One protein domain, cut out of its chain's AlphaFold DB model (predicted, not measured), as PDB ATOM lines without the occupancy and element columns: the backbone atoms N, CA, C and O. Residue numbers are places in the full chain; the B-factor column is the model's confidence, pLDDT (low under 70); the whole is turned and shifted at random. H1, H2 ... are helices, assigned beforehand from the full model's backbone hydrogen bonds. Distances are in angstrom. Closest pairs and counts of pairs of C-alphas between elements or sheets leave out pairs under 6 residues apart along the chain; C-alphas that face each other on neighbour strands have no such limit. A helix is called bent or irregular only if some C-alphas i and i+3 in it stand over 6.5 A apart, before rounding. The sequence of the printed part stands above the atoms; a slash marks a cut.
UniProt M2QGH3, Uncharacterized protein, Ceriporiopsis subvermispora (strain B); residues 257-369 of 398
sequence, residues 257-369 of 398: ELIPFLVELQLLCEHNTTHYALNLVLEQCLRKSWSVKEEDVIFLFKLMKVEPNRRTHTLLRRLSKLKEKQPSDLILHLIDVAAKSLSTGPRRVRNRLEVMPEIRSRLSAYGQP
ATOM      1  N   GLU A 257     259.083 292.741 281.838       89.12
ATOM      2  CA  GLU A 257     259.437 292.719 280.412       89.12
ATOM      3  C   GLU A 257     260.611 293.638 280.060       89.12
ATOM      4  O   GLU A 257     261.328 293.351 279.104       89.12
ATOM      5  N   LEU A 258     260.865 294.678 280.859       92.00
ATOM      6  CA  LEU A 258     261.988 295.595 280.658       92.00
ATOM      7  C   LEU A 258     263.266 295.166 281.394       92.00
ATOM      8  O   LEU A 258     264.330 295.706 281.101       92.00
ATOM      9  N   ILE A 259     263.215 294.178 282.297       91.31
ATOM     10  CA  ILE A 259     264.402 293.690 283.025       91.31
ATOM     11  C   ILE A 259     265.499 293.170 282.078       91.31
ATOM     12  O   ILE A 259     266.642 293.600 282.238       91.31
ATOM     13  N   PRO A 260     265.225 292.310 281.073       90.81
ATOM     14  CA  PRO A 260     266.282 291.840 280.181       90.81
ATOM     15  C   PRO A 260     266.881 292.967 279.335       90.81
ATOM     16  O   PRO A 260     268.082 292.962 279.083       90.81
ATOM     17  N   PHE A 261     266.076 293.968 278.965       91.25
ATOM     18  CA  PHE A 261     266.560 295.148 278.254       91.25
ATOM     19  C   PHE A 261     267.388 296.079 279.163       91.25
ATOM     20  O   PHE A 261     268.406 296.609 278.731       91.25
ATOM     21  N   LEU A 262     267.042 296.218 280.446       91.56
ATOM     22  CA  LEU A 262     267.885 296.912 281.425       91.56
ATOM     23  C   LEU A 262     269.252 296.218 281.563       91.56
ATOM     24  O   LEU A 262     270.273 296.901 281.622       91.56
ATOM     25  N   VAL A 263     269.288 294.880 281.567       91.38
ATOM     26  CA  VAL A 263     270.549 294.115 281.584       91.38
ATOM     27  C   VAL A 263     271.330 294.298 280.282       91.38
ATOM     28  O   VAL A 263     272.514 294.600 280.347       91.38
ATOM     29  N   GLU A 264     270.688 294.196 279.114       92.44
ATOM     30  CA  GLU A 264     271.282 294.525 277.805       92.44
ATOM     31  C   GLU A 264     271.948 295.913 277.828       92.44
ATOM     32  O   GLU A 264     273.111 296.059 277.454       92.44
ATOM     33  N   LEU A 265     271.250 296.917 278.362       90.75
ATOM     34  CA  LEU A 265     271.747 298.282 278.477       90.75
ATOM     35  C   LEU A 265     272.925 298.397 279.458       90.75
ATOM     36  O   LEU A 265     273.911 299.060 279.145       90.75
ATOM     37  N   GLN A 266     272.880 297.706 280.604       91.69
ATOM     38  CA  GLN A 266     274.010 297.640 281.541       91.69
ATOM     39  C   GLN A 266     275.251 297.026 280.882       91.69
ATOM     40  O   GLN A 266     276.360 297.549 281.029       91.69
ATOM     41  N   LEU A 267     275.064 295.935 280.132       90.31
ATOM     42  CA  LEU A 267     276.131 295.269 279.394       90.31
ATOM     43  C   LEU A 267     276.772 296.223 278.386       90.31
ATOM     44  O   LEU A 267     277.997 296.293 278.330       90.31
ATOM     45  N   LEU A 268     275.972 296.974 277.626       88.44
ATOM     46  CA  LEU A 268     276.458 297.944 276.640       88.44
ATOM     47  C   LEU A 268     277.140 299.165 277.287       88.44
ATOM     48  O   LEU A 268     278.157 299.627 276.776       88.44
ATOM     49  N   CYS A 269     276.625 299.670 278.414       86.00
ATOM     50  CA  CYS A 269     277.173 300.841 279.109       86.00
ATOM     51  C   CYS A 269     278.455 300.559 279.908       86.00
ATOM     52  O   CYS A 269     279.350 301.400 279.930       86.00
ATOM     53  N   GLU A 270     278.538 299.426 280.616       86.31
ATOM     54  CA  GLU A 270     279.607 299.193 281.602       86.31
ATOM     55  C   GLU A 270     280.454 297.929 281.367       86.31
ATOM     56  O   GLU A 270     281.361 297.641 282.158       86.31
ATOM     57  N   HIS A 271     280.160 297.142 280.326       87.44
ATOM     58  CA  HIS A 271     280.844 295.876 280.012       87.44
ATOM     59  C   HIS A 271     280.896 294.880 281.195       87.44
ATOM     60  O   HIS A 271     281.855 294.113 281.358       87.44
ATOM     61  N   ASN A 272     279.893 294.938 282.076       88.00
ATOM     62  CA  ASN A 272     279.757 294.111 283.272       88.00
ATOM     63  C   ASN A 272     278.277 293.992 283.682       88.00
ATOM     64  O   ASN A 272     277.433 294.728 283.183       88.00
ATOM     65  N   THR A 273     277.963 293.071 284.592       89.69
ATOM     66  CA  THR A 273     276.656 293.003 285.264       89.69
ATOM     67  C   THR A 273     276.806 292.309 286.626       89.69
ATOM     68  O   THR A 273     277.922 292.034 287.070       89.69
ATOM     69  N   THR A 274     275.700 292.035 287.321       89.12
ATOM     70  CA  THR A 274     275.682 291.391 288.644       89.12
ATOM     71  C   THR A 274     274.882 290.090 288.631       89.12
ATOM     72  O   THR A 274     273.958 289.923 287.836       89.12
ATOM     73  N   HIS A 275     275.167 289.182 289.574       91.56
ATOM     74  CA  HIS A 275     274.379 287.952 289.733       91.56
ATOM     75  C   HIS A 275     272.906 288.241 290.059       91.56
ATOM     76  O   HIS A 275     272.044 287.443 289.713       91.56
ATOM     77  N   TYR A 276     272.596 289.365 290.719       90.94
ATOM     78  CA  TYR A 276     271.217 289.763 291.009       90.94
ATOM     79  C   TYR A 276     270.471 290.123 289.721       90.94
ATOM     80  O   TYR A 276     269.407 289.567 289.466       90.94
ATOM     81  N   ALA A 277     271.070 290.965 288.875       89.94
ATOM     82  CA  ALA A 277     270.495 291.356 287.591       89.94
ATOM     83  C   ALA A 277     270.270 290.140 286.669       89.94
ATOM     84  O   ALA A 277     269.176 289.959 286.138       89.94
ATOM     85  N   LEU A 278     271.258 289.242 286.565       93.94
ATOM     86  CA  LEU A 278     271.120 287.990 285.809       93.94
ATOM     87  C   LEU A 278     270.066 287.042 286.413       93.94
ATOM     88  O   LEU A 278     269.283 286.446 285.675       93.94
ATOM     89  N   ASN A 279     269.978 286.928 287.743       95.00
ATOM     90  CA  ASN A 279     268.936 286.127 288.396       95.00
ATOM     91  C   ASN A 279     267.524 286.686 288.147       95.00
ATOM     92  O   ASN A 279     266.590 285.900 288.021       95.00
ATOM     93  N   LEU A 280     267.353 288.006 288.022       91.75
ATOM     94  CA  LEU A 280     266.059 288.594 287.662       91.75
ATOM     95  C   LEU A 280     265.656 288.306 286.207       91.75
ATOM     96  O   LEU A 280     264.471 288.112 285.941       91.75
ATOM     97  N   VAL A 281     266.613 288.176 285.278       92.00
ATOM     98  CA  VAL A 281     266.332 287.654 283.924       92.00
ATOM     99  C   VAL A 281     265.827 286.209 284.000       92.00
ATOM    100  O   VAL A 281     264.811 285.886 283.388       92.00
ATOM    101  N   LEU A 282     266.466 285.352 284.803       93.94
ATOM    102  CA  LEU A 282     266.013 283.967 285.013       93.94
ATOM    103  C   LEU A 282     264.627 283.892 285.678       93.94
ATOM    104  O   LEU A 282     263.823 283.024 285.341       93.94
ATOM    105  N   GLU A 283     264.316 284.810 286.594       93.50
ATOM    106  CA  GLU A 283     262.981 284.921 287.193       93.50
ATOM    107  C   GLU A 283     261.932 285.421 286.202       93.50
ATOM    108  O   GLU A 283     260.791 284.960 286.259       93.50
ATOM    109  N   GLN A 284     262.301 286.279 285.248       89.69
ATOM    110  CA  GLN A 284     261.415 286.642 284.145       89.69
ATOM    111  C   GLN A 284     261.165 285.458 283.198       89.69
ATOM    112  O   GLN A 284     260.012 285.211 282.850       89.69
ATOM    113  N   CYS A 285     262.187 284.665 282.849       89.25
ATOM    114  CA  CYS A 285     261.984 283.415 282.102       89.25
ATOM    115  C   CYS A 285     261.001 282.487 282.833       89.25
ATOM    116  O   CYS A 285     260.053 281.986 282.233       89.25
ATOM    117  N   LEU A 286     261.163 282.339 284.152       91.25
ATOM    118  CA  LEU A 286     260.302 281.497 284.981       91.25
ATOM    119  C   LEU A 286     258.853 282.007 285.038       91.25
ATOM    120  O   LEU A 286     257.924 281.205 284.984       91.25
ATOM    121  N   ARG A 287     258.649 283.329 285.119       89.19
ATOM    122  CA  ARG A 287     257.324 283.980 285.068       89.19
ATOM    123  C   ARG A 287     256.630 283.816 283.718       89.19
ATOM    124  O   ARG A 287     255.405 283.814 283.667       89.19
ATOM    125  N   LYS A 288     257.403 283.703 282.637       85.88
ATOM    126  CA  LYS A 288     256.919 283.473 281.270       85.88
ATOM    127  C   LYS A 288     256.847 281.988 280.891       85.88
ATOM    128  O   LYS A 288     256.537 281.690 279.746       85.88
ATOM    129  N   SER A 289     257.122 281.076 281.828       88.69
ATOM    130  CA  SER A 289     257.203 279.622 281.601       88.69
ATOM    131  C   SER A 289     258.237 279.185 280.550       88.69
ATOM    132  O   SER A 289     258.197 278.051 280.076       88.69
ATOM    133  N   TRP A 290     259.218 280.036 280.236       87.50
ATOM    134  CA  TRP A 290     260.277 279.738 279.272       87.50
ATOM    135  C   TRP A 290     261.311 278.781 279.863       87.50
ATOM    136  O   TRP A 290     261.961 279.094 280.865       87.50
ATOM    137  N   SER A 291     261.515 277.632 279.216       85.81
ATOM    138  CA  SER A 291     262.684 276.794 279.493       85.81
ATOM    139  C   SER A 291     263.970 277.463 278.990       85.81
ATOM    140  O   SER A 291     263.985 278.156 277.972       85.81
ATOM    141  N   VAL A 292     265.073 277.248 279.711       87.88
ATOM    142  CA  VAL A 292     266.419 277.697 279.326       87.88
ATOM    143  C   VAL A 292     267.394 276.531 279.449       87.88
ATOM    144  O   VAL A 292     267.215 275.665 280.309       87.88
ATOM    145  N   LYS A 293     268.433 276.510 278.612       88.94
ATOM    146  CA  LYS A 293     269.541 275.559 278.748       88.94
ATOM    147  C   LYS A 293     270.458 276.009 279.881       88.94
ATOM    148  O   LYS A 293     270.840 277.180 279.939       88.94
ATOM    149  N   GLU A 294     270.814 275.095 280.778       91.31
ATOM    150  CA  GLU A 294     271.697 275.408 281.906       91.31
ATOM    151  C   GLU A 294     273.094 275.805 281.409       91.31
ATOM    152  O   GLU A 294     273.680 276.767 281.901       91.31
ATOM    153  N   GLU A 295     273.574 275.165 280.345       90.94
ATOM    154  CA  GLU A 295     274.874 275.416 279.724       90.94
ATOM    155  C   GLU A 295     274.996 276.830 279.142       90.94
ATOM    156  O   GLU A 295     276.090 277.397 279.159       90.94
ATOM    157  N   ASP A 296     273.898 277.400 278.636       90.31
ATOM    158  CA  ASP A 296     273.863 278.759 278.083       90.31
ATOM    159  C   ASP A 296     273.839 279.797 279.216       90.31
ATOM    160  O   ASP A 296     274.569 280.787 279.182       90.31
ATOM    161  N   VAL A 297     273.068 279.548 280.281       91.69
ATOM    162  CA  VAL A 297     273.036 280.431 281.459       91.69
ATOM    163  C   VAL A 297     274.389 280.443 282.174       91.69
ATOM    164  O   VAL A 297     274.919 281.516 282.463       91.69
ATOM    165  N   ILE A 298     274.988 279.276 282.423       93.25
ATOM    166  CA  ILE A 298     276.320 279.178 283.036       93.25
ATOM    167  C   ILE A 298     277.378 279.840 282.138       93.25
ATOM    168  O   ILE A 298     278.268 280.525 282.645       93.25
ATOM    169  N   PHE A 299     277.255 279.724 280.810       90.75
ATOM    170  CA  PHE A 299     278.125 280.431 279.868       90.75
ATOM    171  C   PHE A 299     277.972 281.956 279.951       90.75
ATOM    172  O   PHE A 299     278.987 282.647 280.000       90.75
ATOM    173  N   LEU A 300     276.748 282.489 280.047       91.88
ATOM    174  CA  LEU A 300     276.505 283.923 280.247       91.88
ATOM    175  C   LEU A 300     277.124 284.428 281.563       91.88
ATOM    176  O   LEU A 300     277.814 285.444 281.571       91.88
ATOM    177  N   PHE A 301     276.951 283.696 282.668       93.81
ATOM    178  CA  PHE A 301     277.587 284.021 283.953       93.81
ATOM    179  C   PHE A 301     279.129 284.025 283.846       93.81
ATOM    180  O   PHE A 301     279.777 284.999 284.244       93.81
ATOM    181  N   LYS A 302     279.717 282.996 283.213       91.88
ATOM    182  CA  LYS A 302     281.167 282.876 282.958       91.88
ATOM    183  C   LYS A 302     281.698 284.021 282.084       91.88
ATOM    184  O   LYS A 302     282.704 284.638 282.438       91.88
ATOM    185  N   LEU A 303     280.999 284.353 280.996       88.81
ATOM    186  CA  LEU A 303     281.303 285.469 280.089       88.81
ATOM    187  C   LEU A 303     281.323 286.813 280.829       88.81
ATOM    188  O   LEU A 303     282.214 287.635 280.609       88.81
ATOM    189  N   MET A 304     280.398 287.000 281.773       89.62
ATOM    190  CA  MET A 304     280.314 288.210 282.591       89.62
ATOM    191  C   MET A 304     281.255 288.242 283.800       89.62
ATOM    192  O   MET A 304     281.301 289.258 284.496       89.62
ATOM    193  N   LYS A 305     282.037 287.177 284.033       90.31
ATOM    194  CA  LYS A 305     282.886 286.989 285.226       90.31
ATOM    195  C   LYS A 305     282.102 287.105 286.538       90.31
ATOM    196  O   LYS A 305     282.575 287.682 287.515       90.31
ATOM    197  N   VAL A 306     280.890 286.560 286.536       91.56
ATOM    198  CA  VAL A 306     279.993 286.498 287.689       91.56
ATOM    199  C   VAL A 306     279.801 285.031 288.050       91.56
ATOM    200  O   VAL A 306     279.361 284.247 287.217       91.56
ATOM    201  N   GLU A 307     280.096 284.650 289.289       93.12
ATOM    202  CA  GLU A 307     279.837 283.283 289.744       93.12
ATOM    203  C   GLU A 307     278.330 283.057 289.979       93.12
ATOM    204  O   GLU A 307     277.673 283.886 290.627       93.12
ATOM    205  N   PRO A 308     277.753 281.954 289.462       94.94
ATOM    206  CA  PRO A 308     276.419 281.498 289.837       94.94
ATOM    207  C   PRO A 308     276.326 281.297 291.351       94.94
ATOM    208  O   PRO A 308     277.211 280.707 291.964       94.94
ATOM    209  N   ASN A 309     275.241 281.764 291.967       96.00
ATOM    210  CA  ASN A 309     275.029 281.595 293.404       96.00
ATOM    211  C   ASN A 309     273.909 280.577 293.695       96.00
ATOM    212  O   ASN A 309     273.245 280.057 292.795       96.00
ATOM    213  N   ARG A 310     273.647 280.301 294.981       96.94
ATOM    214  CA  ARG A 310     272.589 279.360 295.402       96.94
ATOM    215  C   ARG A 310     271.203 279.706 294.830       96.94
ATOM    216  O   ARG A 310     270.431 278.789 294.543       96.94
ATOM    217  N   ARG A 311     270.874 280.994 294.637       96.69
ATOM    218  CA  ARG A 311     269.625 281.432 293.977       96.69
ATOM    219  C   ARG A 311     269.655 281.080 292.489       96.69
ATOM    220  O   ARG A 311     268.684 280.497 292.023       96.69
ATOM    221  N   THR A 312     270.772 281.300 291.790       96.62
ATOM    222  CA  THR A 312     270.957 280.910 290.378       96.62
ATOM    223  C   THR A 312     270.677 279.420 290.159       96.62
ATOM    224  O   THR A 312     269.790 279.077 289.380       96.62
ATOM    225  N   HIS A 313     271.317 278.524 290.920       96.25
ATOM    226  CA  HIS A 313     271.067 277.076 290.802       96.25
ATOM    227  C   HIS A 313     269.638 276.669 291.209       96.25
ATOM    228  O   HIS A 313     269.067 275.728 290.653       96.25
ATOM    229  N   THR A 314     269.022 277.386 292.156       97.19
ATOM    230  CA  THR A 314     267.615 277.163 292.536       97.19
ATOM    231  C   THR A 314     266.660 277.551 291.402       97.19
ATOM    232  O   THR A 314     265.673 276.854 291.179       97.19
ATOM    233  N   LEU A 315     266.952 278.629 290.668       95.81
ATOM    234  CA  LEU A 315     266.181 279.056 289.500       95.81
ATOM    235  C   LEU A 315     266.366 278.089 288.329       95.81
ATOM    236  O   LEU A 315     265.367 277.638 287.773       95.81
ATOM    237  N   LEU A 316     267.602 277.682 288.029       94.50
ATOM    238  CA  LEU A 316     267.909 276.678 287.002       94.50
ATOM    239  C   LEU A 316     267.142 275.367 287.232       94.50
ATOM    240  O   LEU A 316     266.437 274.905 286.339       94.50
ATOM    241  N   ARG A 317     267.140 274.841 288.466       95.06
ATOM    242  CA  ARG A 317     266.366 273.640 288.851       95.06
ATOM    243  C   ARG A 317     264.841 273.803 288.718       95.06
ATOM    244  O   ARG A 317     264.117 272.806 288.683       95.06
ATOM    245  N   ARG A 318     264.319 275.033 288.720       95.06
ATOM    246  CA  ARG A 318     262.889 275.310 288.478       95.06
ATOM    247  C   ARG A 318     262.604 275.419 286.983       95.06
ATOM    248  O   ARG A 318     261.627 274.840 286.524       95.06
ATOM    249  N   LEU A 319     263.475 276.102 286.243       91.44
ATOM    250  CA  LEU A 319     263.384 276.291 284.795       91.44
ATOM    251  C   LEU A 319     263.531 274.970 284.025       91.44
ATOM    252  O   LEU A 319     262.788 274.740 283.076       91.44
ATOM    253  N   SER A 320     264.398 274.055 284.473       89.00
ATOM    254  CA  SER A 320     264.591 272.738 283.842       89.00
ATOM    255  C   SER A 320     263.386 271.792 283.955       89.00
ATOM    256  O   SER A 320     263.332 270.778 283.265       89.00
ATOM    257  N   LYS A 321     262.394 272.120 284.797       89.62
ATOM    258  CA  LYS A 321     261.123 271.383 284.909       89.62
ATOM    259  C   LYS A 321     260.045 271.883 283.942       89.62
ATOM    260  O   LYS A 321     258.983 271.266 283.853       89.62
ATOM    261  N   LEU A 322     260.280 273.003 283.258       87.00
ATOM    262  CA  LEU A 322     259.341 273.580 282.302       87.00
ATOM    263  C   LEU A 322     259.420 272.817 280.977       87.00
ATOM    264  O   LEU A 322     260.504 272.556 280.460       87.00
ATOM    265  N   LYS A 323     258.259 272.453 280.429       71.81
ATOM    266  CA  LYS A 323     258.157 271.655 279.196       71.81
ATOM    267  C   LYS A 323     258.174 272.501 277.919       71.81
ATOM    268  O   LYS A 323     258.399 271.960 276.840       71.81
ATOM    269  N   GLU A 324     257.913 273.801 278.028       69.56
ATOM    270  CA  GLU A 324     257.721 274.685 276.881       69.56
ATOM    271  C   GLU A 324     259.076 275.154 276.324       69.56
ATOM    272  O   GLU A 324     259.808 275.932 276.944       69.56
ATOM    273  N   LYS A 325     259.448 274.607 275.160       57.34
ATOM    274  CA  LYS A 325     260.727 274.853 274.477       57.34
ATOM    275  C   LYS A 325     260.652 276.039 273.513       57.34
ATOM    276  O   LYS A 325     260.714 275.834 272.307       57.34
ATOM    277  N   GLN A 326     260.582 277.258 274.049       64.19
ATOM    278  CA  GLN A 326     261.244 278.453 273.494       64.19
ATOM    279  C   GLN A 326     260.990 279.703 274.372       64.19
ATOM    280  O   GLN A 326     260.026 279.713 275.139       64.19
ATOM    281  N   PRO A 327     261.812 280.768 274.253       53.16
ATOM    282  CA  PRO A 327     263.007 280.867 273.422       53.16
ATOM    283  C   PRO A 327     264.303 280.880 274.249       53.16
ATOM    284  O   PRO A 327     264.543 281.766 275.072       53.16
ATOM    285  N   SER A 328     265.215 279.960 273.922       60.56
ATOM    286  CA  SER A 328     266.649 280.074 274.244       60.56
ATOM    287  C   SER A 328     267.237 281.424 273.797       60.56
ATOM    288  O   SER A 328     268.187 281.927 274.395       60.56
ATOM    289  N   ASP A 329     266.619 282.031 272.786       79.75
ATOM    290  CA  ASP A 329     267.011 283.251 272.094       79.75
ATOM    291  C   ASP A 329     267.203 284.450 273.031       79.75
ATOM    292  O   ASP A 329     268.044 285.287 272.734       79.75
ATOM    293  N   LEU A 330     266.523 284.538 274.187       87.19
ATOM    294  CA  LEU A 330     266.791 285.631 275.137       87.19
ATOM    295  C   LEU A 330     268.173 285.502 275.793       87.19
ATOM    296  O   LEU A 330     268.910 286.484 275.891       87.19
ATOM    297  N   ILE A 331     268.532 284.300 276.249       90.75
ATOM    298  CA  ILE A 331     269.844 284.052 276.862       90.75
ATOM    299  C   ILE A 331     270.933 284.131 275.787       90.75
ATOM    300  O   ILE A 331     271.967 284.750 276.021       90.75
ATOM    301  N   LEU A 332     270.675 283.596 274.588       89.31
ATOM    302  CA  LEU A 332     271.587 283.689 273.444       89.31
ATOM    303  C   LEU A 332     271.792 285.138 272.965       89.31
ATOM    304  O   LEU A 332     272.922 285.526 272.677       89.31
ATOM    305  N   HIS A 333     270.746 285.969 272.955       90.06
ATOM    306  CA  HIS A 333     270.839 287.406 272.669       90.06
ATOM    307  C   HIS A 333     271.680 288.137 273.718       90.06
ATOM    308  O   HIS A 333     272.577 288.896 273.363       90.06
ATOM    309  N   LEU A 334     271.471 287.869 275.012       89.88
ATOM    310  CA  LEU A 334     272.310 288.452 276.066       89.88
ATOM    311  C   LEU A 334     273.773 287.985 275.982       89.88
ATOM    312  O   LEU A 334     274.669 288.772 276.284       89.88
ATOM    313  N   ILE A 335     274.032 286.754 275.528       90.75
ATOM    314  CA  ILE A 335     275.384 286.253 275.227       90.75
ATOM    315  C   ILE A 335     276.012 287.026 274.056       90.75
ATOM    316  O   ILE A 335     277.153 287.473 274.174       90.75
ATOM    317  N   ASP A 336     275.287 287.217 272.952       89.81
ATOM    318  CA  ASP A 336     275.755 287.973 271.782       89.81
ATOM    319  C   ASP A 336     276.023 289.451 272.126       89.81
ATOM    320  O   ASP A 336     277.088 289.987 271.809       89.81
ATOM    321  N   VAL A 337     275.121 290.098 272.872       90.38
ATOM    322  CA  VAL A 337     275.305 291.469 273.376       90.38
ATOM    323  C   VAL A 337     276.510 291.562 274.313       90.38
ATOM    324  O   VAL A 337     277.330 292.467 274.159       90.38
ATOM    325  N   ALA A 338     276.662 290.629 275.256       89.00
ATOM    326  CA  ALA A 338     277.820 290.583 276.144       89.00
ATOM    327  C   ALA A 338     279.131 290.406 275.358       89.00
ATOM    328  O   ALA A 338     280.098 291.127 275.601       89.00
ATOM    329  N   ALA A 339     279.161 289.507 274.373       87.88
ATOM    330  CA  ALA A 339     280.324 289.279 273.522       87.88
ATOM    331  C   ALA A 339     280.696 290.513 272.679       87.88
ATOM    332  O   ALA A 339     281.864 290.908 272.644       87.88
ATOM    333  N   LYS A 340     279.705 291.159 272.050       88.00
ATOM    334  CA  LYS A 340     279.874 292.422 271.312       88.00
ATOM    335  C   LYS A 340     280.369 293.545 272.219       88.00
ATOM    336  O   LYS A 340     281.321 294.236 271.876       88.00
ATOM    337  N   SER A 341     279.772 293.698 273.397       86.31
ATOM    338  CA  SER A 341     280.183 294.688 274.393       86.31
ATOM    339  C   SER A 341     281.637 294.484 274.846       86.31
ATOM    340  O   SER A 341     282.423 295.432 274.883       86.31
ATOM    341  N   LEU A 342     282.037 293.243 275.136       85.12
ATOM    342  CA  LEU A 342     283.407 292.926 275.544       85.12
ATOM    343  C   LEU A 342     284.435 293.152 274.418       85.12
ATOM    344  O   LEU A 342     285.591 293.461 274.716       85.12
ATOM    345  N   SER A 343     284.039 293.018 273.146       82.06
ATOM    346  CA  SER A 343     284.930 293.230 271.995       82.06
ATOM    347  C   SER A 343     285.098 294.708 271.625       82.06
ATOM    348  O   SER A 343     286.193 295.117 271.233       82.06
ATOM    349  N   THR A 344     284.062 295.534 271.803       81.56
ATOM    350  CA  THR A 344     284.117 296.981 271.526       81.56
ATOM    351  C   THR A 344     284.709 297.793 272.678       81.56
ATOM    352  O   THR A 344     285.369 298.805 272.420       81.56
ATOM    353  N   GLY A 345     284.547 297.334 273.925       75.69
ATOM    354  CA  GLY A 345     284.963 298.040 275.140       75.69
ATOM    355  C   GLY A 345     286.464 298.369 275.254       75.69
ATOM    356  O   GLY A 345     287.262 298.032 274.375       75.69
ATOM    357  N   PRO A 346     286.899 299.040 276.339       75.69
ATOM    358  CA  PRO A 346     288.294 299.442 276.544       75.69
ATOM    359  C   PRO A 346     289.292 298.280 276.419       75.69
ATOM    360  O   PRO A 346     288.955 297.137 276.706       75.69
ATOM    361  N   ARG A 347     290.566 298.546 276.092       70.56
ATOM    362  CA  ARG A 347     291.590 297.489 275.895       70.56
ATOM    363  C   ARG A 347     291.692 296.505 277.080       70.56
ATOM    364  O   ARG A 347     291.738 295.302 276.875       70.56
ATOM    365  N   ARG A 348     291.583 296.997 278.325       62.81
ATOM    366  CA  ARG A 348     291.520 296.171 279.560       62.81
ATOM    367  C   ARG A 348     290.316 295.209 279.623       62.81
ATOM    368  O   ARG A 348     290.342 294.245 280.385       62.81
ATOM    369  N   VAL A 349     289.254 295.495 278.874       64.38
ATOM    370  CA  VAL A 349     288.069 294.649 278.696       64.38
ATOM    371  C   VAL A 349     288.282 293.674 277.535       64.38
ATOM    372  O   VAL A 349     288.024 292.490 277.719       64.38
ATOM    373  N   ARG A 350     288.847 294.110 276.399       66.62
ATOM    374  CA  ARG A 350     289.129 293.230 275.241       66.62
ATOM    375  C   ARG A 350     290.072 292.079 275.581       66.62
ATOM    376  O   ARG A 350     289.767 290.935 275.257       66.62
ATOM    377  N   ASN A 351     291.131 292.347 276.350       65.44
ATOM    378  CA  ASN A 351     292.045 291.314 276.852       65.44
ATOM    379  C   ASN A 351     291.322 290.219 277.681       65.44
ATOM    380  O   ASN A 351     291.881 289.151 277.906       65.44
ATOM    381  N   ARG A 352     290.076 290.434 278.143       62.94
ATOM    382  CA  ARG A 352     289.279 289.396 278.826       62.94
ATOM    383  C   ARG A 352     288.796 288.297 277.875       62.94
ATOM    384  O   ARG A 352     288.648 287.171 278.335       62.94
ATOM    385  N   LEU A 353     288.553 288.613 276.598       59.03
ATOM    386  CA  LEU A 353     288.139 287.642 275.574       59.03
ATOM    387  C   LEU A 353     289.310 286.768 275.104       59.03
ATOM    388  O   LEU A 353     289.112 285.609 274.755       59.03
ATOM    389  N   GLU A 354     290.531 287.304 275.111       59.25
ATOM    390  CA  GLU A 354     291.743 286.580 274.692       59.25
ATOM    391  C   GLU A 354     292.131 285.465 275.674       59.25
ATOM    392  O   GLU A 354     292.664 284.440 275.263       59.25
ATOM    393  N   VAL A 355     291.792 285.621 276.957       55.72
ATOM    394  CA  VAL A 355     292.102 284.660 278.034       55.72
ATOM    395  C   VAL A 355     291.132 283.460 278.060       55.72
ATOM    396  O   VAL A 355     291.289 282.560 278.880       55.72
ATOM    397  N   MET A 356     290.118 283.407 277.185       62.59
ATOM    398  CA  MET A 356     289.064 282.379 277.244       62.59
ATOM    399  C   MET A 356     288.813 281.711 275.874       62.59
ATOM    400  O   MET A 356     287.827 282.029 275.204       62.59
ATOM    401  N   PRO A 357     289.664 280.748 275.453       70.00
ATOM    402  CA  PRO A 357     289.556 280.073 274.151       70.00
ATOM    403  C   PRO A 357     288.195 279.405 273.909       70.00
ATOM    404  O   PRO A 357     287.642 279.493 272.814       70.00
ATOM    405  N   GLU A 358     287.611 278.813 274.954       68.00
ATOM    406  CA  GLU A 358     286.265 278.222 274.947       68.00
ATOM    407  C   GLU A 358     285.177 279.224 274.529       68.00
ATOM    408  O   GLU A 358     284.250 278.875 273.798       68.00
ATOM    409  N   ILE A 359     285.296 280.479 274.982       65.69
ATOM    410  CA  ILE A 359     284.351 281.550 274.654       65.69
ATOM    411  C   ILE A 359     284.492 281.916 273.181       65.69
ATOM    412  O   ILE A 359     283.483 282.003 272.488       65.69
ATOM    413  N   ARG A 360     285.725 282.060 272.671       66.00
ATOM    414  CA  ARG A 360     285.957 282.316 271.241       66.00
ATOM    415  C   ARG A 360     285.384 281.187 270.375       66.00
ATOM    416  O   ARG A 360     284.681 281.490 269.419       66.00
ATOM    417  N   SER A 361     285.617 279.925 270.747       73.56
ATOM    418  CA  SER A 361     285.106 278.742 270.037       73.56
ATOM    419  C   SER A 361     283.569 278.697 269.990       73.56
ATOM    420  O   SER A 361     282.979 278.601 268.909       73.56
ATOM    421  N   ARG A 362     282.894 278.877 271.137       67.38
ATOM    422  CA  ARG A 362     281.423 278.946 271.180       67.38
ATOM    423  C   ARG A 362     280.868 280.140 270.401       67.38
ATOM    424  O   ARG A 362     279.900 279.978 269.670       67.38
ATOM    425  N   LEU A 363     281.487 281.319 270.491       66.44
ATOM    426  CA  LEU A 363     281.047 282.492 269.727       66.44
ATOM    427  C   LEU A 363     281.230 282.316 268.212       66.44
ATOM    428  O   LEU A 363     280.373 282.769 267.460       66.44
ATOM    429  N   SER A 364     282.278 281.621 267.749       69.88
ATOM    430  CA  SER A 364     282.381 281.251 266.329       69.88
ATOM    431  C   SER A 364     281.282 280.279 265.893       69.88
ATOM    432  O   SER A 364     280.760 280.438 264.793       69.88
ATOM    433  N   ALA A 365     280.870 279.341 266.755       68.50
ATOM    434  CA  ALA A 365     279.771 278.419 266.463       68.50
ATOM    435  C   ALA A 365     278.399 279.122 266.396       68.50
ATOM    436  O   ALA A 365     277.595 278.794 265.533       68.50
ATOM    437  N   TYR A 366     278.140 280.125 267.246       60.50
ATOM    438  CA  TYR A 366     276.916 280.948 267.165       60.50
ATOM    439  C   TYR A 366     276.937 281.983 266.025       60.50
ATOM    440  O   TYR A 366     275.889 282.495 265.636       60.50
ATOM    441  N   GLY A 367     278.122 282.344 265.524       53.66
ATOM    442  CA  GLY A 367     278.299 283.391 264.518       53.66
ATOM    443  C   GLY A 367     278.120 282.931 263.070       53.66
ATOM    444  O   GLY A 367     277.851 283.774 262.208       53.66
ATOM    445  N   GLN A 368     278.269 281.633 262.790       48.22
ATOM    446  CA  GLN A 368     278.022 281.096 261.455       48.22
ATOM    447  C   GLN A 368     276.513 280.994 261.198       48.22
ATOM    448  O   GLN A 368     275.797 280.441 262.033       48.22
ATOM    449  N   PRO A 369     276.003 281.497 260.056       44.16
ATOM    450  CA  PRO A 369     274.692 281.064 259.605       44.16
ATOM    451  C   PRO A 369     274.773 279.550 259.404       44.16
ATOM    452  O   PRO A 369     275.666 279.074 258.700       44.16
TER     453      PRO A 369
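This is residues 257 to 369 of the 398 residues of an uncharacterized protein of Ceriporiopsis subvermispora (strain B) (UniProt M2QGH3). Five helices, H1 to H5, form an up-and-down bundle, each running against the one before it. From H4 through H2, H1 and H5 to H3 each touches the next, and this row curls round until H3 comes close to H2 and H4. H6 packs on the last residues of H5 at one end of the bundle, and H7 turns from there to pass close to H3 and H5 at steep angles. The printed part has 113 residues with seven named helices, H1 to H7 in order, and no named strand; the class is all helix. It is compact, with a radius of gyration of the C-alphas of 13.7 A and spans of 40 by 28 by 24 A.

H1, residues 257 to 270, is only just irregular: C-alphas 257 and 260 are 6.9 A apart. With residues 257 to 263 alone it touches H2, residues 275 to 287; they form a helical hairpin at a shallow tilt of 25 degrees, the closest C-alphas being those of Pro 260 and Val 281, 5.6 A apart. H3, residues 294 to 303, is close to H2 but not clearly touching, with C-alphas 275 and 301 7.7 A apart at the closest. H4, residues 310 to 319, touches H2, closest at the C-alphas of Asn 279 and Thr 312, 5.9 A. The hub is H5, residues 329 to 344, which touches three helices. Its closest C-alphas to H3 are Ile 335 and Leu 300, 5.6 A, and to H1 Ser 341 and Leu 268, 5.4 A. With residues 342 to 344 alone it touches H6, residues 347 to 354, at a steep tilt of 54 degrees; the closest C-alphas, of Ser 343 and Arg 350, are 5.3 A apart. H7, residues 357 to 367, and H6 only just touch, with 3 pairs of C-alphas within 8 A, and only at the corner by their link; the closest are those of Leu 353 and Arg 360, 7.2 A. Every O i to N i+4 pair is within hydrogen-bond range in H2, H3, H4, H5 and H7; in H1 it is 9 of 10, and in H6 1 of 4, beside 3 of 5 O i to N i+3 pairs.

H1 begins at C-alpha 257, (259.437, 292.719, 280.412), and is 21.2 A long from first to last C-alpha. H2 measures 18.1 A and H5, the longest by residues, 21.9 A. H3 and H4 have 10 residues each, and H6 has 8. H7 ends at C-alpha 367, (278.299, 283.391, 264.518).

The C-alphas of Lys 323 and Arg 347 are the two farthest apart, at 42.4 A. The printed part has no cut, and no link is long. Mean pLDDT of the printed part is 83.2; residues 324 to 328, 348 to 356, 358 to 360 and 362 to 369 are under 70.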